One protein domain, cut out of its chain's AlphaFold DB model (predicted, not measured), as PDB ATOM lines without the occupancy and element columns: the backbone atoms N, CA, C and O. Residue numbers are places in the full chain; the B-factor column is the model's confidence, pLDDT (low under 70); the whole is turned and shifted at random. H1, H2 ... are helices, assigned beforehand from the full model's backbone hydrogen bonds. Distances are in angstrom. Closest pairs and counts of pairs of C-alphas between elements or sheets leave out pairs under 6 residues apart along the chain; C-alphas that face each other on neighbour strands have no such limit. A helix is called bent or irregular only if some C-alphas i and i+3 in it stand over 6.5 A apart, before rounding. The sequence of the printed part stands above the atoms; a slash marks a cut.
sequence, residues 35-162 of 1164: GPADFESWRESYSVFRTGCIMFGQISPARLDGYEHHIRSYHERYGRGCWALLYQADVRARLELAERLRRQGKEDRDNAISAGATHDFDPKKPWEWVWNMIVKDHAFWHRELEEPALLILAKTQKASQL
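Overview. This is residues 35 to 162 of the 1164 residues of the protein "Hypothetical protein" of Symbiodinium necroappetens (UniProt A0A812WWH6). One long helix, H3, runs most of the length of an elongated, all-helix body; H5 folds back along its first half, while H2 meets that half only with residues 71 to 75 and slants away from it, with H1 packed side by side on H2. The short helix H4 crosses H3 beyond its kink and also packs on the first part of H2, while the long link, residues 115 to 125, folds back from the far end of H3. The printed part has 128 residues with five named helices, H1 to H5 in order, and no named strand; its class is all helix. It is only just compact, close to loose, with a radius of gyration of the C-alphas of 16.3 A and spans of 52 by 31 by 19 A.

Arrangement. Begin with H1, residues 39 to 55, which touches H2, residues 61 to 78, at a shallow tilt of 14 degrees, opposite ways; the closest C-alphas, of Arg 50 and Leu 64, are 6.3 A apart in this helical hairpin. H2 and H3, residues 80 to 114, form a second hairpin at a steep tilt of 41 degrees: residues 71 to 75 touch residues 82 to 90, closest at the C-alphas of His 75 and Trp 83, 6.8 A. H4, residues 126 to 133, touches residues 98 to 105 of H3 at a steep tilt of 60 degrees, with the closest C-alphas, of Leu 101 and Val 130, 5.8 A apart. H4 also touches residues 63 to 67 of H2, closest at the C-alphas of Arg 63 and Trp 131, 5.9 A. H5, residues 138 to 153, touches residues 82 to 97 of H3 at a shallow tilt of 14 degrees, opposite ways; the closest C-alphas, of Ala 89 and Glu 144, are 5.7 A apart. H1 is apart from H4 and H5. Every O i to N i+4 pair is within hydrogen-bond range in H2 and H4, but 12 of 13 in H1, 27 of 31 in H3 and 9 of 12 in H5.

Along the chain. Find C-alpha 39 at (36.850, -51.341, -30.897); from there H1 runs 23.8 A, with a kink of 26 degrees near residue 46. H2 is 25.8 A long. Look for C-alpha 80 at (30.618, -54.139, -35.536), where H3 begins its 47.8 A, with a kink of 35 degrees near residue 98. H3 is irregular, with C-alphas 81 and 84 7.9 A apart. H4 measures 11.2 A. H5 covers 19.9 A, ends at C-alpha 153, (23.516, -50.708, -43.582), and is irregular, with C-alphas 144 and 147 7.2 A apart.

Size, cuts and confidence. The two C-alphas farthest apart, of Gly 116 and Lys 155, are 52.5 A apart. The printed part has no cut; the link H3 to H4 is long, with 11 residues, and the others are tight. Mean pLDDT of the printed part is 84.6; look for values under 70 at residues 35, 52, 55, 95 and 159 to 162.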
ATOM      1  N   GLY A  35      45.328 -53.976 -38.907       65.00
ATOM      2  CA  GLY A  35      44.803 -53.159 -37.816       65.00
ATOM      3  C   GLY A  35      43.836 -53.912 -36.886       65.00
ATOM      4  O   GLY A  35      43.386 -55.013 -37.216       65.00
ATOM      5  N   PRO A  36      43.499 -53.316 -35.725       75.38
ATOM      6  CA  PRO A  36      42.672 -53.937 -34.690       75.38
ATOM      7  C   PRO A  36      41.324 -54.427 -35.230       75.38
ATOM      8  O   PRO A  36      40.593 -53.681 -35.882       75.38
ATOM      9  N   ALA A  37      40.979 -55.679 -34.917       74.75
ATOM     10  CA  ALA A  37      39.784 -56.354 -35.429       74.75
ATOM     11  C   ALA A  37      38.458 -55.816 -34.851       74.75
ATOM     12  O   ALA A  37      37.402 -56.014 -35.453       74.75
ATOM     13  N   ASP A  38      38.503 -55.128 -33.705       80.62
ATOM     14  CA  ASP A  38      37.357 -54.486 -33.058       80.62
ATOM     15  C   ASP A  38      37.739 -53.236 -32.237       80.62
ATOM     16  O   ASP A  38      38.913 -52.877 -32.103       80.62
ATOM     17  N   PHE A  39      36.715 -52.558 -31.703       85.56
ATOM     18  CA  PHE A  39      36.850 -51.341 -30.897       85.56
ATOM     19  C   PHE A  39      37.635 -51.555 -29.596       85.56
ATOM     20  O   PHE A  39      38.375 -50.662 -29.193       85.56
ATOM     21  N   GLU A  40      37.526 -52.720 -28.954       84.62
ATOM     22  CA  GLU A  40      38.267 -53.012 -27.719       84.62
ATOM     23  C   GLU A  40      39.768 -53.115 -28.017       84.62
ATOM     24  O   GLU A  40      40.576 -52.415 -27.410       84.62
ATOM     25  N   SER A  41      40.134 -53.890 -29.045       76.00
ATOM     26  CA  SER A  41      41.509 -53.995 -29.552       76.00
ATOM     27  C   SER A  41      42.087 -52.629 -29.954       76.00
ATOM     28  O   SER A  41      43.274 -52.345 -29.758       76.00
ATOM     29  N   TRP A  42      41.247 -51.760 -30.524       87.69
ATOM     30  CA  TRP A  42      41.606 -50.380 -30.838       87.69
ATOM     31  C   TRP A  42      41.766 -49.504 -29.594       87.69
ATOM     32  O   TRP A  42      42.729 -48.744 -29.547       87.69
ATOM     33  N   ARG A  43      40.905 -49.625 -28.575       85.19
ATOM     34  CA  ARG A  43      41.005 -48.840 -27.335       85.19
ATOM     35  C   ARG A  43      42.304 -49.143 -26.599       85.19
ATOM     36  O   ARG A  43      42.995 -48.210 -26.207       85.19
ATOM     37  N   GLU A  44      42.693 -50.412 -26.479       76.06
ATOM     38  CA  GLU A  44      43.976 -50.764 -25.855       76.06
ATOM     39  C   GLU A  44      45.163 -50.204 -26.662       76.06
ATOM     40  O   GLU A  44      46.097 -49.627 -26.100       76.06
ATOM     41  N   SER A  45      45.079 -50.244 -27.997       73.69
ATOM     42  CA  SER A  45      46.074 -49.621 -28.886       73.69
ATOM     43  C   SER A  45      46.109 -48.085 -28.749       73.69
ATOM     44  O   SER A  45      47.175 -47.466 -28.821       73.69
ATOM     45  N   TYR A  46      44.949 -47.457 -28.533       81.69
ATOM     46  CA  TYR A  46      44.785 -46.021 -28.308       81.69
ATOM     47  C   TYR A  46      45.281 -45.599 -26.917       81.69
ATOM     48  O   TYR A  46      45.870 -44.529 -26.790       81.69
ATOM     49  N   SER A  47      45.139 -46.449 -25.898       76.06
ATOM     50  CA  SER A  47      45.630 -46.218 -24.532       76.06
ATOM     51  C   SER A  47      47.149 -45.992 -24.493       76.06
ATOM     52  O   SER A  47      47.635 -45.065 -23.836       76.06
ATOM     53  N   VAL A  48      47.911 -46.749 -25.294       71.94
ATOM     54  CA  VAL A  48      49.364 -46.555 -25.463       71.94
ATOM     55  C   VAL A  48      49.681 -45.191 -26.096       71.94
ATOM     56  O   VAL A  48      50.567 -44.474 -25.626       71.94
ATOM     57  N   PHE A  49      48.936 -44.785 -27.131       76.69
ATOM     58  CA  PHE A  49      49.092 -43.467 -27.761       76.69
ATOM     59  C   PHE A  49      48.733 -42.326 -26.795       76.69
ATOM     60  O   PHE A  49      49.542 -41.422 -26.594       76.69
ATOM     61  N   ARG A  50      47.570 -42.420 -26.137       81.44
ATOM     62  CA  ARG A  50      47.068 -41.506 -25.101       81.44
ATOM     63  C   ARG A  50      48.101 -41.282 -23.998       81.44
ATOM     64  O   ARG A  50      48.368 -40.139 -23.634       81.44
ATOM     65  N   THR A  51      48.714 -42.357 -23.508       72.25
ATOM     66  CA  THR A  51      49.773 -42.298 -22.489       72.25
ATOM     67  C   THR A  51      50.976 -41.497 -22.992       72.25
ATOM     68  O   THR A  51      51.420 -40.575 -22.309       72.25
ATOM     69  N   GLY A  52      51.433 -41.740 -24.226       68.81
ATOM     70  CA  GLY A  52      52.486 -40.936 -24.859       68.81
ATOM     71  C   GLY A  52      52.127 -39.448 -24.993       68.81
ATOM     72  O   GLY A  52      52.927 -38.590 -24.625       68.81
ATOM     73  N   CYS A  53      50.913 -39.116 -25.448       76.44
ATOM     74  CA  CYS A  53      50.436 -37.728 -25.550       76.44
ATOM     75  C   CYS A  53      50.485 -36.974 -24.212       76.44
ATOM     76  O   CYS A  53      50.852 -35.795 -24.183       76.44
ATOM     77  N   ILE A  54      50.130 -37.665 -23.123       76.25
ATOM     78  CA  ILE A  54      50.147 -37.135 -21.756       76.25
ATOM     79  C   ILE A  54      51.592 -36.969 -21.265       76.25
ATOM     80  O   ILE A  54      51.928 -35.902 -20.754       76.25
ATOM     81  N   MET A  55      52.468 -37.959 -21.484       66.75
ATOM     82  CA  MET A  55      53.890 -37.887 -21.105       66.75
ATOM     83  C   MET A  55      54.639 -36.743 -21.806       66.75
ATOM     84  O   MET A  55      55.456 -36.075 -21.181       66.75
ATOM     85  N   PHE A  56      54.329 -36.460 -23.076       71.94
ATOM     86  CA  PHE A  56      54.886 -35.304 -23.794       71.94
ATOM     87  C   PHE A  56      54.201 -33.965 -23.448       71.94
ATOM     88  O   PHE A  56      54.611 -32.915 -23.943       71.94
ATOM     89  N   GLY A  57      53.139 -33.972 -22.631       80.31
ATOM     90  CA  GLY A  57      52.409 -32.774 -22.202       80.31
ATOM     91  C   GLY A  57      51.717 -31.993 -23.329       80.31
ATOM     92  O   GLY A  57      51.355 -30.829 -23.122       80.31
ATOM     93  N   GLN A  58      51.561 -32.600 -24.511       80.56
ATOM     94  CA  GLN A  58      51.119 -31.947 -25.753       80.56
ATOM     95  C   GLN A  58      49.596 -31.894 -25.927       80.56
ATOM     96  O   GLN A  58      49.098 -31.009 -26.618       80.56
ATOM     97  N   ILE A  59      48.869 -32.836 -25.320       87.25
ATOM     98  CA  ILE A  59      47.407 -32.940 -25.384       87.25
ATOM     99  C   ILE A  59      46.904 -33.292 -23.982       87.25
ATOM    100  O   ILE A  59      47.452 -34.185 -23.334       87.25
ATOM    101  N   SER A  60      45.879 -32.594 -23.497       90.06
ATOM    102  CA  SER A  60      45.269 -32.890 -22.199       90.06
ATOM    103  C   SER A  60      44.431 -34.183 -22.237       90.06
ATOM    104  O   SER A  60      43.830 -34.495 -23.273       90.06
ATOM    105  N   PRO A  61      44.319 -34.927 -21.113       90.44
ATOM    106  CA  PRO A  61      43.501 -36.142 -21.040       90.44
ATOM    107  C   PRO A  61      42.074 -35.935 -21.562       90.44
ATOM    108  O   PRO A  61      41.607 -36.716 -22.378       90.44
ATOM    109  N   ALA A  62      41.436 -34.812 -21.215       90.31
ATOM    110  CA  ALA A  62      40.066 -34.495 -21.617       90.31
ATOM    111  C   ALA A  62      39.837 -34.443 -23.144       90.31
ATOM    112  O   ALA A  62      38.730 -34.731 -23.598       90.31
ATOM    113  N   ARG A  63      40.850 -34.102 -23.959       92.06
ATOM    114  CA  ARG A  63      40.727 -34.150 -25.432       92.06
ATOM    115  C   ARG A  63      40.907 -35.556 -25.990       92.06
ATOM    116  O   ARG A  63      40.252 -35.908 -26.966       92.06
ATOM    117  N   LEU A  64      41.781 -36.347 -25.374       90.75
ATOM    118  CA  LEU A  64      42.024 -37.740 -25.750       90.75
ATOM    119  C   LEU A  64      40.800 -38.597 -25.394       90.75
ATOM    120  O   LEU A  64      40.292 -39.334 -26.232       90.75
ATOM    121  N   ASP A  65      40.254 -38.397 -24.196       91.88
ATOM    122  CA  ASP A  65      39.035 -39.047 -23.707       91.88
ATOM    123  C   ASP A  65      37.810 -38.626 -24.538       91.88
ATOM    124  O   ASP A  65      36.975 -39.458 -24.893       91.88
ATOM    125  N   GLY A  66      37.735 -37.348 -24.934       92.62
ATOM    126  CA  GLY A  66      36.720 -36.848 -25.864       92.62
ATOM    127  C   GLY A  66      36.816 -37.461 -27.268       92.62
ATOM    128  O   GLY A  66      35.787 -37.748 -27.877       92.62
ATOM    129  N   TYR A  67      38.028 -37.714 -27.771       94.75
ATOM    130  CA  TYR A  67      38.235 -38.406 -29.047       94.75
ATOM    131  C   TYR A  67      37.875 -39.895 -28.961       94.75
ATOM    132  O   TYR A  67      37.189 -40.408 -29.842       94.75
ATOM    133  N   GLU A  68      38.263 -40.587 -27.884       93.69
ATOM    134  CA  GLU A  68      37.864 -41.982 -27.661       93.69
ATOM    135  C   GLU A  68      36.335 -42.115 -27.574       93.69
ATOM    136  O   GLU A  68      35.749 -42.988 -28.216       93.69
ATOM    137  N   HIS A  69      35.672 -41.206 -26.851       93.94
ATOM    138  CA  HIS A  69      34.214 -41.156 -26.765       93.94
ATOM    139  C   HIS A  69      33.549 -40.891 -28.128       93.94
ATOM    140  O   HIS A  69      32.532 -41.511 -28.438       93.94
ATOM    141  N   HIS A  70      34.139 -40.039 -28.974       94.56
ATOM    142  CA  HIS A  70      33.654 -39.784 -30.337       94.56
ATOM    143  C   HIS A  70      33.670 -41.060 -31.193       94.56
ATOM    144  O   HIS A  70      32.634 -41.449 -31.740       94.56
ATOM    145  N   ILE A  71      34.800 -41.779 -31.223       93.94
ATOM    146  CA  ILE A  71      34.928 -43.071 -31.925       93.94
ATOM    147  C   ILE A  71      33.965 -44.115 -31.340       93.94
ATOM    148  O   ILE A  71      33.291 -44.822 -32.094       93.94
ATOM    149  N   ARG A  72      33.836 -44.178 -30.008       93.81
ATOM    150  CA  ARG A  72      32.895 -45.076 -29.324       93.81
ATOM    151  C   ARG A  72      31.445 -44.805 -29.733       93.81
ATOM    152  O   ARG A  72      30.739 -45.748 -30.079       93.81
ATOM    153  N   SER A  73      31.028 -43.538 -29.795       93.94
ATOM    154  CA  SER A  73      29.659 -43.159 -30.183       93.94
ATOM    155  C   SER A  73      29.300 -43.628 -31.600       93.94
ATOM    156  O   SER A  73      28.184 -44.086 -31.851       93.94
ATOM    157  N   TYR A  74      30.267 -43.612 -32.525       93.62
ATOM    158  CA  TYR A  74      30.091 -44.170 -33.862       93.62
ATOM    159  C   TYR A  74      30.106 -45.703 -33.885       93.62
ATOM    160  O   TYR A  74      29.344 -46.296 -34.653       93.62
ATOM    161  N   HIS A  75      30.912 -46.357 -33.042       92.00
ATOM    162  CA  HIS A  75      30.877 -47.814 -32.897       92.00
ATOM    163  C   HIS A  75      29.521 -48.297 -32.361       92.00
ATOM    164  O   HIS A  75      28.960 -49.255 -32.887       92.00
ATOM    165  N   GLU A  76      28.964 -47.601 -31.371       91.75
ATOM    166  CA  GLU A  76      27.642 -47.877 -30.800       91.75
ATOM    167  C   GLU A  76      26.514 -47.612 -31.817       91.75
ATOM    168  O   GLU A  76      25.588 -48.413 -31.934       91.75
ATOM    169  N   ARG A  77      26.614 -46.533 -32.611       90.69
ATOM    170  CA  ARG A  77      25.598 -46.134 -33.603       90.69
ATOM    171  C   ARG A  77      25.561 -47.000 -34.867       90.69
ATOM    172  O   ARG A  77      24.478 -47.209 -35.413       90.69
ATOM    173  N   TYR A  78      26.710 -47.470 -35.359       87.25
ATOM    174  CA  TYR A  78      26.811 -48.220 -36.625       87.25
ATOM    175  C   TYR A  78      27.194 -49.702 -36.455       87.25
ATOM    176  O   TYR A  78      27.028 -50.498 -37.382       87.25
ATOM    177  N   GLY A  79      27.647 -50.101 -35.265       83.19
ATOM    178  CA  GLY A  79      27.907 -51.487 -34.889       83.19
ATOM    179  C   GLY A  79      29.150 -52.121 -35.525       83.19
ATOM    180  O   GLY A  79      29.817 -51.571 -36.404       83.19
ATOM    181  N   ARG A  80      29.442 -53.357 -35.096       79.88
ATOM    182  CA  ARG A  80      30.618 -54.139 -35.536       79.88
ATOM    183  C   ARG A  80      30.710 -54.319 -37.059       79.88
ATOM    184  O   ARG A  80      31.812 -54.388 -37.590       79.88
ATOM    185  N   GLY A  81      29.579 -54.340 -37.772       76.12
ATOM    186  CA  GLY A  81      29.540 -54.470 -39.237       76.12
ATOM    187  C   GLY A  81      30.186 -53.305 -40.001       76.12
ATOM    188  O   GLY A  81      30.614 -53.494 -41.137       76.12
ATOM    189  N   CYS A  82      30.310 -52.132 -39.374       85.50
ATOM    190  CA  CYS A  82      30.974 -50.954 -39.937       85.50
ATOM    191  C   CYS A  82      32.364 -50.694 -39.322       85.50
ATOM    192  O   CYS A  82      32.963 -49.659 -39.607       85.50
ATOM    193  N   TRP A  83      32.904 -51.611 -38.504       87.38
ATOM    194  CA  TRP A  83      34.142 -51.368 -37.751       87.38
ATOM    195  C   TRP A  83      35.350 -51.013 -38.634       87.38
ATOM    196  O   TRP A  83      36.011 -50.010 -38.381       87.38
ATOM    197  N   ALA A  84      35.608 -51.767 -39.707       80.56
ATOM    198  CA  ALA A  84      36.744 -51.493 -40.595       80.56
ATOM    199  C   ALA A  84      36.664 -50.101 -41.262       80.56
ATOM    200  O   ALA A  84      37.690 -49.467 -41.495       80.56
ATOM    201  N   LEU A  85      35.449 -49.600 -41.521       84.19
ATOM    202  CA  LEU A  85      35.221 -48.256 -42.060       84.19
ATOM    203  C   LEU A  85      35.491 -47.179 -40.995       84.19
ATOM    204  O   LEU A  85      36.144 -46.182 -41.287       84.19
ATOM    205  N   LEU A  86      35.043 -47.403 -39.755       88.50
ATOM    206  CA  LEU A  86      35.334 -46.527 -38.615       88.50
ATOM    207  C   LEU A  86      36.841 -46.453 -38.323       88.50
ATOM    208  O   LEU A  86      37.366 -45.362 -38.124       88.50
ATOM    209  N   TYR A  87      37.554 -47.581 -38.381       85.69
ATOM    210  CA  TYR A  87      39.009 -47.601 -38.233       85.69
ATOM    211  C   TYR A  87      39.726 -46.871 -39.382       85.69
ATOM    212  O   TYR A  87      40.639 -46.085 -39.133       85.69
ATOM    213  N   GLN A  88      39.282 -47.042 -40.632       84.00
ATOM    214  CA  GLN A  88      39.796 -46.263 -41.766       84.00
ATOM    215  C   GLN A  88      39.579 -44.752 -41.577       84.00
ATOM    216  O   GLN A  88      40.489 -43.965 -41.844       84.00
ATOM    217  N   ALA A  89      38.403 -44.343 -41.091       86.50
ATOM    218  CA  ALA A  89      38.097 -42.946 -40.805       86.50
ATOM    219  C   ALA A  89      38.964 -42.384 -39.660       86.50
ATOM    220  O   ALA A  89      39.487 -41.282 -39.797       86.50
ATOM    221  N   ASP A  90      39.203 -43.145 -38.586       88.44
ATOM    222  CA  ASP A  90      40.144 -42.795 -37.507       88.44
ATOM    223  C   ASP A  90      41.593 -42.641 -38.008       88.44
ATOM    224  O   ASP A  90      42.266 -41.658 -37.688       88.44
ATOM    225  N   VAL A  91      42.077 -43.572 -38.837       80.38
ATOM    226  CA  VAL A  91      43.421 -43.496 -39.433       80.38
ATOM    227  C   VAL A  91      43.558 -42.247 -40.311       80.38
ATOM    228  O   VAL A  91      44.513 -41.486 -40.141       80.38
ATOM    229  N   ARG A  92      42.582 -41.963 -41.187       81.50
ATOM    230  CA  ARG A  92      42.565 -40.728 -41.995       81.50
ATOM    231  C   ARG A  92      42.414 -39.470 -41.140       81.50
ATOM    232  O   ARG A  92      43.041 -38.456 -41.444       81.50
ATOM    233  N   ALA A  93      41.651 -39.516 -40.049       83.62
ATOM    234  CA  ALA A  93      41.509 -38.383 -39.140       83.62
ATOM    235  C   ALA A  93      42.863 -38.031 -38.505       83.62
ATOM    236  O   ALA A  93      43.322 -36.891 -38.602       83.62
ATOM    237  N   ARG A  94      43.547 -39.023 -37.919       83.19
ATOM    238  CA  ARG A  94      44.832 -38.827 -37.228       83.19
ATOM    239  C   ARG A  94      46.000 -38.495 -38.164       83.19
ATOM    240  O   ARG A  94      46.941 -37.851 -37.711       83.19
ATOM    241  N   LEU A  95      45.955 -38.898 -39.439       69.25
ATOM    242  CA  LEU A  95      47.035 -38.649 -40.411       69.25
ATOM    243  C   LEU A  95      46.805 -37.431 -41.322       69.25
ATOM    244  O   LEU A  95      47.754 -36.706 -41.614       69.25
ATOM    245  N   GLU A  96      45.575 -37.197 -41.785       77.50
ATOM    246  CA  GLU A  96      45.262 -36.137 -42.757       77.50
ATOM    247  C   GLU A  96      44.543 -34.947 -42.124       77.50
ATOM    248  O   GLU A  96      44.949 -33.798 -42.324       77.50
ATOM    249  N   LEU A  97      43.462 -35.200 -41.374       83.12
ATOM    250  CA  LEU A  97      42.649 -34.126 -40.801       83.12
ATOM    251  C   LEU A  97      43.419 -33.387 -39.700       83.12
ATOM    252  O   LEU A  97      43.408 -32.159 -39.683       83.12
ATOM    253  N   ALA A  98      44.140 -34.105 -38.836       82.44
ATOM    254  CA  ALA A  98      44.939 -33.505 -37.769       82.44
ATOM    255  C   ALA A  98      45.984 -32.502 -38.302       82.44
ATOM    256  O   ALA A  98      46.094 -31.387 -37.794       82.44
ATOM    257  N   GLU A  99      46.714 -32.854 -39.365       78.94
ATOM    258  CA  GLU A  99      47.706 -31.967 -39.991       78.94
ATOM    259  C   GLU A  99      47.050 -30.808 -40.764       78.94
ATOM    260  O   GLU A  99      47.563 -29.688 -40.743       78.94
ATOM    261  N   ARG A 100      45.893 -31.038 -41.402       82.12
ATOM    262  CA  ARG A 100      45.103 -29.976 -42.052       82.12
ATOM    263  C   ARG A 100      44.635 -28.936 -41.035       82.12
ATOM    264  O   ARG A 100      44.884 -27.749 -41.229       82.12
ATOM    265  N   LEU A 101      44.041 -29.389 -39.931       88.00
ATOM    266  CA  LEU A 101      43.627 -28.544 -38.813       88.00
ATOM    267  C   LEU A 101      44.824 -27.827 -38.179       88.00
ATOM    268  O   LEU A 101      44.709 -26.656 -37.847       88.00
ATOM    269  N   ARG A 102      45.995 -28.468 -38.059       89.62
ATOM    270  CA  ARG A 102      47.198 -27.810 -37.520       89.62
ATOM    271  C   ARG A 102      47.681 -26.645 -38.391       89.62
ATOM    272  O   ARG A 102      48.145 -25.641 -37.854       89.62
ATOM    273  N   ARG A 103      47.600 -26.770 -39.721       83.31
ATOM    274  CA  ARG A 103      47.941 -25.681 -40.657       83.31
ATOM    275  C   ARG A 103      46.909 -24.567 -40.591       83.31
ATOM    276  O   ARG A 103      47.283 -23.432 -40.317       83.31
ATOM    277  N   GLN A 104      45.631 -24.922 -40.716       88.25
ATOM    278  CA  GLN A 104      44.527 -23.977 -40.607       88.25
ATOM    279  C   GLN A 104      44.569 -23.209 -39.277       88.25
ATOM    280  O   GLN A 104      44.561 -21.990 -39.288       88.25
ATOM    281  N   GLY A 105      44.708 -23.885 -38.133       89.75
ATOM    282  CA  GLY A 105      44.769 -23.237 -36.819       89.75
ATOM    283  C   GLY A 105      45.951 -22.275 -36.656       89.75
ATOM    284  O   GLY A 105      45.827 -21.285 -35.932       89.75
ATOM    285  N   LYS A 106      47.069 -22.509 -37.363       89.25
ATOM    286  CA  LYS A 106      48.177 -21.548 -37.455       89.25
ATOM    287  C   LYS A 106      47.806 -20.356 -38.344       89.25
ATOM    288  O   LYS A 106      48.001 -19.224 -37.920       89.25
ATOM    289  N   GLU A 107      47.285 -20.599 -39.543       89.19
ATOM    290  CA  GLU A 107      46.882 -19.551 -40.493       89.19
ATOM    291  C   GLU A 107      45.784 -18.650 -39.898       89.19
ATOM    292  O   GLU A 107      45.939 -17.432 -39.873       89.19
ATOM    293  N   ASP A 108      44.744 -19.234 -39.301       90.31
ATOM    294  CA  ASP A 108      43.665 -18.536 -38.591       90.31
ATOM    295  C   ASP A 108      44.202 -17.721 -37.398       90.31
ATOM    296  O   ASP A 108      43.767 -16.589 -37.179       90.31
ATOM    297  N   ARG A 109      45.209 -18.229 -36.665       90.94
ATOM    298  CA  ARG A 109      45.891 -17.473 -35.598       90.94
ATOM    299  C   ARG A 109      46.703 -16.300 -36.144       90.94
ATOM    300  O   ARG A 109      46.650 -15.216 -35.574       90.94
ATOM    301  N   ASP A 110      47.470 -16.508 -37.207       87.25
ATOM    302  CA  ASP A 110      48.334 -15.472 -37.781       87.25
ATOM    303  C   ASP A 110      47.487 -14.357 -38.424       87.25
ATOM    304  O   ASP A 110      47.797 -13.172 -38.270       87.25
ATOM    305  N   ASN A 111      46.344 -14.719 -39.016       89.06
ATOM    306  CA  ASN A 111      45.305 -13.791 -39.464       89.06
ATOM    307  C   ASN A 111      44.657 -13.033 -38.290       89.06
ATOM    308  O   ASN A 111      44.533 -11.810 -38.353       89.06
ATOM    309  N   ALA A 112      44.280 -13.724 -37.207       87.75
ATOM    310  CA  ALA A 112      43.687 -13.098 -36.022       87.75
ATOM    311  C   ALA A 112      44.643 -12.093 -35.359       87.75
ATOM    312  O   ALA A 112      44.247 -10.954 -35.118       87.75
ATOM    313  N   ILE A 113      45.913 -12.467 -35.158       86.56
ATOM    314  CA  ILE A 113      46.955 -11.578 -34.615       86.56
ATOM    315  C   ILE A 113      47.128 -10.344 -35.512       86.56
ATOM    316  O   ILE A 113      47.160  -9.222 -35.008       86.56
ATOM    317  N   SER A 114      47.164 -10.530 -36.836       82.50
ATOM    318  CA  SER A 114      47.256  -9.429 -37.810       82.50
ATOM    319  C   SER A 114      46.029  -8.501 -37.795       82.50
ATOM    320  O   SER A 114      46.139  -7.333 -38.159       82.50
ATOM    321  N   ALA A 115      44.872  -8.997 -37.346       86.81
ATOM    322  CA  ALA A 115      43.642  -8.231 -37.137       86.81
ATOM    323  C   ALA A 115      43.485  -7.676 -35.700       86.81
ATOM    324  O   ALA A 115      42.447  -7.095 -35.384       86.81
ATOM    325  N   GLY A 116      44.481  -7.849 -34.820       82.75
ATOM    326  CA  GLY A 116      44.430  -7.407 -33.419       82.75
ATOM    327  C   GLY A 116      43.558  -8.274 -32.498       82.75
ATOM    328  O   GLY A 116      43.213  -7.843 -31.400       82.75
ATOM    329  N   ALA A 117      43.195  -9.484 -32.932       88.38
ATOM    330  CA  ALA A 117      42.379 -10.444 -32.194       88.38
ATOM    331  C   ALA A 117      43.212 -11.614 -31.633       88.38
ATOM    332  O   ALA A 117      44.316 -11.910 -32.091       88.38
ATOM    333  N   THR A 118      42.662 -12.314 -30.639       85.88
ATOM    334  CA  THR A 118      43.237 -13.544 -30.073       85.88
ATOM    335  C   THR A 118      42.628 -14.796 -30.715       85.88
ATOM    336  O   THR A 118      41.512 -14.768 -31.227       85.88
ATOM    337  N   HIS A 119      43.364 -15.912 -30.687       92.00
ATOM    338  CA  HIS A 119      42.912 -17.208 -31.201       92.00
ATOM    339  C   HIS A 119      43.480 -18.358 -30.354       92.00
ATOM    340  O   HIS A 119      44.640 -18.308 -29.947       92.00
ATOM    341  N   ASP A 120      42.681 -19.405 -30.125       88.44
ATOM    342  CA  ASP A 120      42.953 -20.502 -29.175       88.44
ATOM    343  C   ASP A 120      44.119 -21.444 -29.565       88.44
ATOM    344  O   ASP A 120      44.417 -22.400 -28.847       88.44
ATOM    345  N   PHE A 121      44.768 -21.234 -30.714       91.25
ATOM    346  CA  PHE A 121      45.847 -22.096 -31.209       91.25
ATOM    347  C   PHE A 121      47.219 -21.704 -30.626       91.25
ATOM    348  O   PHE A 121      47.912 -20.821 -31.142       91.25
ATOM    349  N   ASP A 122      47.644 -22.396 -29.565       87.19
ATOM    350  CA  ASP A 122      48.995 -22.271 -28.999       87.19
ATOM    351  C   ASP A 122      50.041 -23.010 -29.869       87.19
ATOM    352  O   ASP A 122      49.976 -24.235 -29.987       87.19
ATOM    353  N   PRO A 123      51.061 -22.329 -30.433       84.69
ATOM    354  CA  PRO A 123      52.128 -22.981 -31.198       84.69
ATOM    355  C   PRO A 123      53.030 -23.898 -30.351       84.69
ATOM    356  O   PRO A 123      53.754 -24.708 -30.927       84.69
ATOM    357  N   LYS A 124      53.021 -23.780 -29.014       82.19
ATOM    358  CA  LYS A 124      53.783 -24.640 -28.090       82.19
ATOM    359  C   LYS A 124      53.021 -25.918 -27.706       82.19
ATOM    360  O   LYS A 124      53.646 -26.889 -27.274       82.19
ATOM    361  N   LYS A 125      51.694 -25.931 -27.893       84.62
ATOM    362  CA  LYS A 125      50.796 -27.089 -27.725       84.62
ATOM    363  C   LYS A 125      49.764 -27.167 -28.865       84.62
ATOM    364  O   LYS A 125      48.559 -27.197 -28.607       84.62
ATOM    365  N   PRO A 126      50.201 -27.236 -30.137       83.75
ATOM    366  CA  PRO A 126      49.297 -27.119 -31.287       83.75
ATOM    367  C   PRO A 126      48.272 -28.260 -31.339       83.75
ATOM    368  O   PRO A 126      47.173 -28.109 -31.872       83.75
ATOM    369  N   TRP A 127      48.618 -29.409 -30.755       88.88
ATOM    370  CA  TRP A 127      47.799 -30.611 -30.768       88.88
ATOM    371  C   TRP A 127      46.588 -30.558 -29.823       88.88
ATOM    372  O   TRP A 127      45.582 -31.196 -30.123       88.88
ATOM    373  N   GLU A 128      46.619 -29.755 -28.754       89.31
ATOM    374  CA  GLU A 128      45.468 -29.530 -27.859       89.31
ATOM    375  C   GLU A 128      44.285 -28.892 -28.615       89.31
ATOM    376  O   GLU A 128      43.140 -29.331 -28.482       89.31
ATOM    377  N   TRP A 129      44.564 -27.905 -29.475       91.75
ATOM    378  CA  TRP A 129      43.557 -27.278 -30.340       91.75
ATOM    379  C   TRP A 129      43.102 -28.226 -31.458       91.75
ATOM    380  O   TRP A 129      41.905 -28.371 -31.704       91.75
ATOM    381  N   VAL A 130      44.038 -28.939 -32.094       91.25
ATOM    382  CA  VAL A 130      43.723 -29.903 -33.164       91.25
ATOM    383  C   VAL A 130      42.807 -31.022 -32.666       91.25
ATOM    384  O   VAL A 130      41.794 -31.291 -33.306       91.25
ATOM    385  N   TRP A 131      43.083 -31.628 -31.506       91.50
ATOM    386  CA  TRP A 131      42.222 -32.676 -30.940       91.50
ATOM    387  C   TRP A 131      40.872 -32.150 -30.409       91.50
ATOM    388  O   TRP A 131      39.921 -32.917 -30.284       91.50
ATOM    389  N   ASN A 132      40.738 -30.843 -30.164       92.38
ATOM    390  CA  ASN A 132      39.451 -30.187 -29.905       92.38
ATOM    391  C   ASN A 132      38.633 -29.976 -31.202       92.38
ATOM    392  O   ASN A 132      37.405 -30.044 -31.163       92.38
ATOM    393  N   MET A 133      39.289 -29.734 -32.344       93.56
ATOM    394  CA  MET A 133      38.623 -29.511 -33.640       93.56
ATOM    395  C   MET A 133      38.348 -30.798 -34.432       93.56
ATOM    396  O   MET A 133      37.329 -30.881 -35.110       93.56
ATOM    397  N   ILE A 134      39.185 -31.832 -34.307       92.94
ATOM    398  CA  ILE A 134      39.047 -33.105 -35.045       92.94
ATOM    399  C   ILE A 134      37.725 -33.839 -34.744       92.94
ATOM    400  O   ILE A 134      37.188 -34.536 -35.598       92.94
ATOM    401  N   VAL A 135      37.175 -33.642 -33.540       92.88
ATOM    402  CA  VAL A 135      35.865 -34.160 -33.095       92.88
ATOM    403  C   VAL A 135      34.700 -33.316 -33.644       92.88
ATOM    404  O   VAL A 135      33.585 -33.810 -33.781       92.88
ATOM    405  N   LYS A 136      34.954 -32.048 -33.995       92.38
ATOM    406  CA  LYS A 136      33.954 -31.062 -34.445       92.38
ATOM    407  C   LYS A 136      33.828 -30.945 -35.966       92.38
ATOM    408  O   LYS A 136      32.871 -30.332 -36.437       92.38
ATOM    409  N   ASP A 137      34.751 -31.516 -36.745       90.88
ATOM    410  CA  ASP A 137      34.641 -31.553 -38.210       90.88
ATOM    411  C   ASP A 137      33.581 -32.576 -38.660       90.88
ATOM    412  O   ASP A 137      33.868 -33.681 -39.130       90.88
ATOM    413  N   HIS A 138      32.315 -32.186 -38.517       90.44
ATOM    414  CA  HIS A 138      31.174 -32.959 -38.992       90.44
ATOM    415  C   HIS A 138      31.241 -33.230 -40.505       90.44
ATOM    416  O   HIS A 138      30.748 -34.263 -40.947       90.44
ATOM    417  N   ALA A 139      31.868 -32.362 -41.309       88.81
ATOM    418  CA  ALA A 139      31.964 -32.544 -42.758       88.81
ATOM    419  C   ALA A 139      32.964 -33.649 -43.148       88.81
ATOM    420  O   ALA A 139      32.759 -34.349 -44.143       88.81
ATOM    421  N   PHE A 140      34.028 -33.842 -42.364       92.88
ATOM    422  CA  PHE A 140      34.907 -35.003 -42.472       92.88
ATOM    423  C   PHE A 140      34.178 -36.288 -42.071       92.88
ATOM    424  O   PHE A 140      34.082 -37.202 -42.889       92.88
ATOM    425  N   TRP A 141      33.626 -36.356 -40.852       92.88
ATOM    426  CA  TRP A 141      33.012 -37.593 -40.351       92.88
ATOM    427  C   TRP A 141      31.768 -38.003 -41.151       92.88
ATOM    428  O   TRP A 141      31.559 -39.193 -41.378       92.88
ATOM    429  N   HIS A 142      30.992 -37.046 -41.667       90.75
ATOM    430  CA  HIS A 142      29.862 -37.354 -42.541       90.75
ATOM    431  C   HIS A 142      30.309 -38.062 -43.830       90.75
ATOM    432  O   HIS A 142      29.794 -39.129 -44.156       90.75
ATOM    433  N   ARG A 143      31.328 -37.523 -44.516       89.94
ATOM    434  CA  ARG A 143      31.830 -38.053 -45.796       89.94
ATOM    435  C   ARG A 143      32.615 -39.361 -45.651       89.94
ATOM    436  O   ARG A 143      32.448 -40.270 -46.458       89.94
ATOM    437  N   GLU A 144      33.512 -39.451 -44.667       86.88
ATOM    438  CA  GLU A 144      34.399 -40.617 -44.515       86.88
ATOM    439  C   GLU A 144      33.719 -41.800 -43.805       86.88
ATOM    440  O   GLU A 144      34.169 -42.935 -43.960       86.88
ATOM    441  N   LEU A 145      32.649 -41.553 -43.034       90.25
ATOM    442  CA  LEU A 145      32.020 -42.564 -42.182       90.25
ATOM    443  C   LEU A 145      30.489 -42.607 -42.263       90.25
ATOM    444  O   LEU A 145      29.959 -43.693 -42.487       90.25
ATOM    445  N   GLU A 146      29.761 -41.499 -42.088       91.00
ATOM    446  CA  GLU A 146      28.290 -41.580 -42.002       91.00
ATOM    447  C   GLU A 146      27.628 -41.972 -43.333       91.00
ATOM    448  O   GLU A 146      26.831 -42.914 -43.352       91.00
ATOM    449  N   GLU A 147      27.959 -41.310 -44.450       88.62
ATOM    450  CA  GLU A 147      27.419 -41.663 -45.773       88.62
ATOM    451  C   GLU A 147      27.788 -43.110 -46.171       88.62
ATOM    452  O   GLU A 147      26.882 -43.873 -46.530       88.62
ATOM    453  N   PRO A 148      29.057 -43.568 -46.059       86.06
ATOM    454  CA  PRO A 148      29.404 -44.939 -46.421       86.06
ATOM    455  C   PRO A 148      28.813 -45.985 -45.459       86.06
ATOM    456  O   PRO A 148      28.404 -47.056 -45.914       86.06
ATOM    457  N   ALA A 149      28.688 -45.696 -44.156       86.25
ATOM    458  CA  ALA A 149      28.033 -46.600 -43.204       86.25
ATOM    459  C   ALA A 149      26.536 -46.759 -43.511       86.25
ATOM    460  O   ALA A 149      26.025 -47.881 -43.498       86.25
ATOM    461  N   LEU A 150      25.838 -45.674 -43.866       87.56
ATOM    462  CA  LEU A 150      24.439 -45.734 -44.298       87.56
ATOM    463  C   LEU A 150      24.269 -46.573 -45.576       87.56
ATOM    464  O   LEU A 150      23.339 -47.375 -45.648       87.56
ATOM    465  N   LEU A 151      25.184 -46.469 -46.548       84.94
ATOM    466  CA  LEU A 151      25.170 -47.294 -47.770       84.94
ATOM    467  C   LEU A 151      25.432 -48.789 -47.505       84.94
ATOM    468  O   LEU A 151      24.873 -49.640 -48.203       84.94
ATOM    469  N   ILE A 152      26.243 -49.118 -46.494       81.06
ATOM    470  CA  ILE A 152      26.483 -50.501 -46.046       81.06
ATOM    471  C   ILE A 152      25.249 -51.052 -45.316       81.06
ATOM    472  O   ILE A 152      24.790 -52.154 -45.622       81.06
ATOM    473  N   LEU A 153      24.672 -50.287 -44.383       82.38
ATOM    474  CA  LEU A 153      23.516 -50.708 -43.582       82.38
ATOM    475  C   LEU A 153      22.230 -50.825 -44.416       82.38
ATOM    476  O   LEU A 153      21.463 -51.771 -44.232       82.38
ATOM    477  N   ALA A 154      22.038 -49.941 -45.400       83.44
ATOM    478  CA  ALA A 154      20.981 -50.051 -46.410       83.44
ATOM    479  C   ALA A 154      21.231 -51.172 -47.446       83.44
ATOM    480  O   ALA A 154      20.371 -51.434 -48.288       83.44
ATOM    481  N   LYS A 155      22.387 -51.854 -47.382       76.56
ATOM    482  CA  LYS A 155      22.833 -52.929 -48.292       76.56
ATOM    483  C   LYS A 155      22.960 -52.503 -49.762       76.56
ATOM    484  O   LYS A 155      23.052 -53.358 -50.643       76.56
ATOM    485  N   THR A 156      23.008 -51.199 -50.034       73.25
ATOM    486  CA  THR A 156      23.181 -50.624 -51.375       73.25
ATOM    487  C   THR A 156      24.600 -50.809 -51.905       73.25
ATOM    488  O   THR A 156      24.792 -50.871 -53.118       73.25
ATOM    489  N   GLN A 157      25.595 -50.908 -51.016       74.50
ATOM    490  CA  GLN A 157      26.990 -51.217 -51.351       74.50
ATOM    491  C   GLN A 157      27.597 -52.200 -50.340       74.50
ATOM    492  O   GLN A 157      27.148 -52.302 -49.199       74.50
ATOM    493  N   LYS A 158      28.636 -52.938 -50.749       71.06
ATOM    494  CA  LYS A 158      29.419 -53.800 -49.851       71.06
ATOM    495  C   LYS A 158      30.569 -53.009 -49.232       71.06
ATOM    496  O   LYS A 158      31.208 -52.223 -49.924       71.06
ATOM    497  N   ALA A 159      30.920 -53.301 -47.978       65.81
ATOM    498  CA  ALA A 159      32.071 -52.682 -47.307       65.81
ATOM    499  C   ALA A 159      33.375 -52.802 -48.127       65.81
ATOM    500  O   ALA A 159      34.122 -51.839 -48.248       65.81
ATOM    501  N   SER A 160      33.592 -53.933 -48.810       64.44
ATOM    502  CA  SER A 160      34.736 -54.164 -49.711       64.44
ATOM    503  C   SER A 160      34.774 -53.288 -50.979       64.44
ATOM    504  O   SER A 160      35.633 -53.500 -51.828       64.44
ATOM    505  N   GLN A 161      33.815 -52.376 -51.169       67.31
ATOM    506  CA  GLN A 161      33.788 -51.372 -52.243       67.31
ATOM    507  C   GLN A 161      34.057 -49.949 -51.716       67.31
ATOM    508  O   GLN A 161      34.217 -49.030 -52.515       67.31
ATOM    509  N   LEU A 162      34.083 -49.776 -50.390       69.88
ATOM    510  CA  LEU A 162      34.222 -48.501 -49.671       69.88
ATOM    511  C   LEU A 162      35.488 -48.457 -48.791       69.88
ATOM    512  O   LEU A 162      35.969 -47.379 -48.442       69.88
TER     513      LEU A 162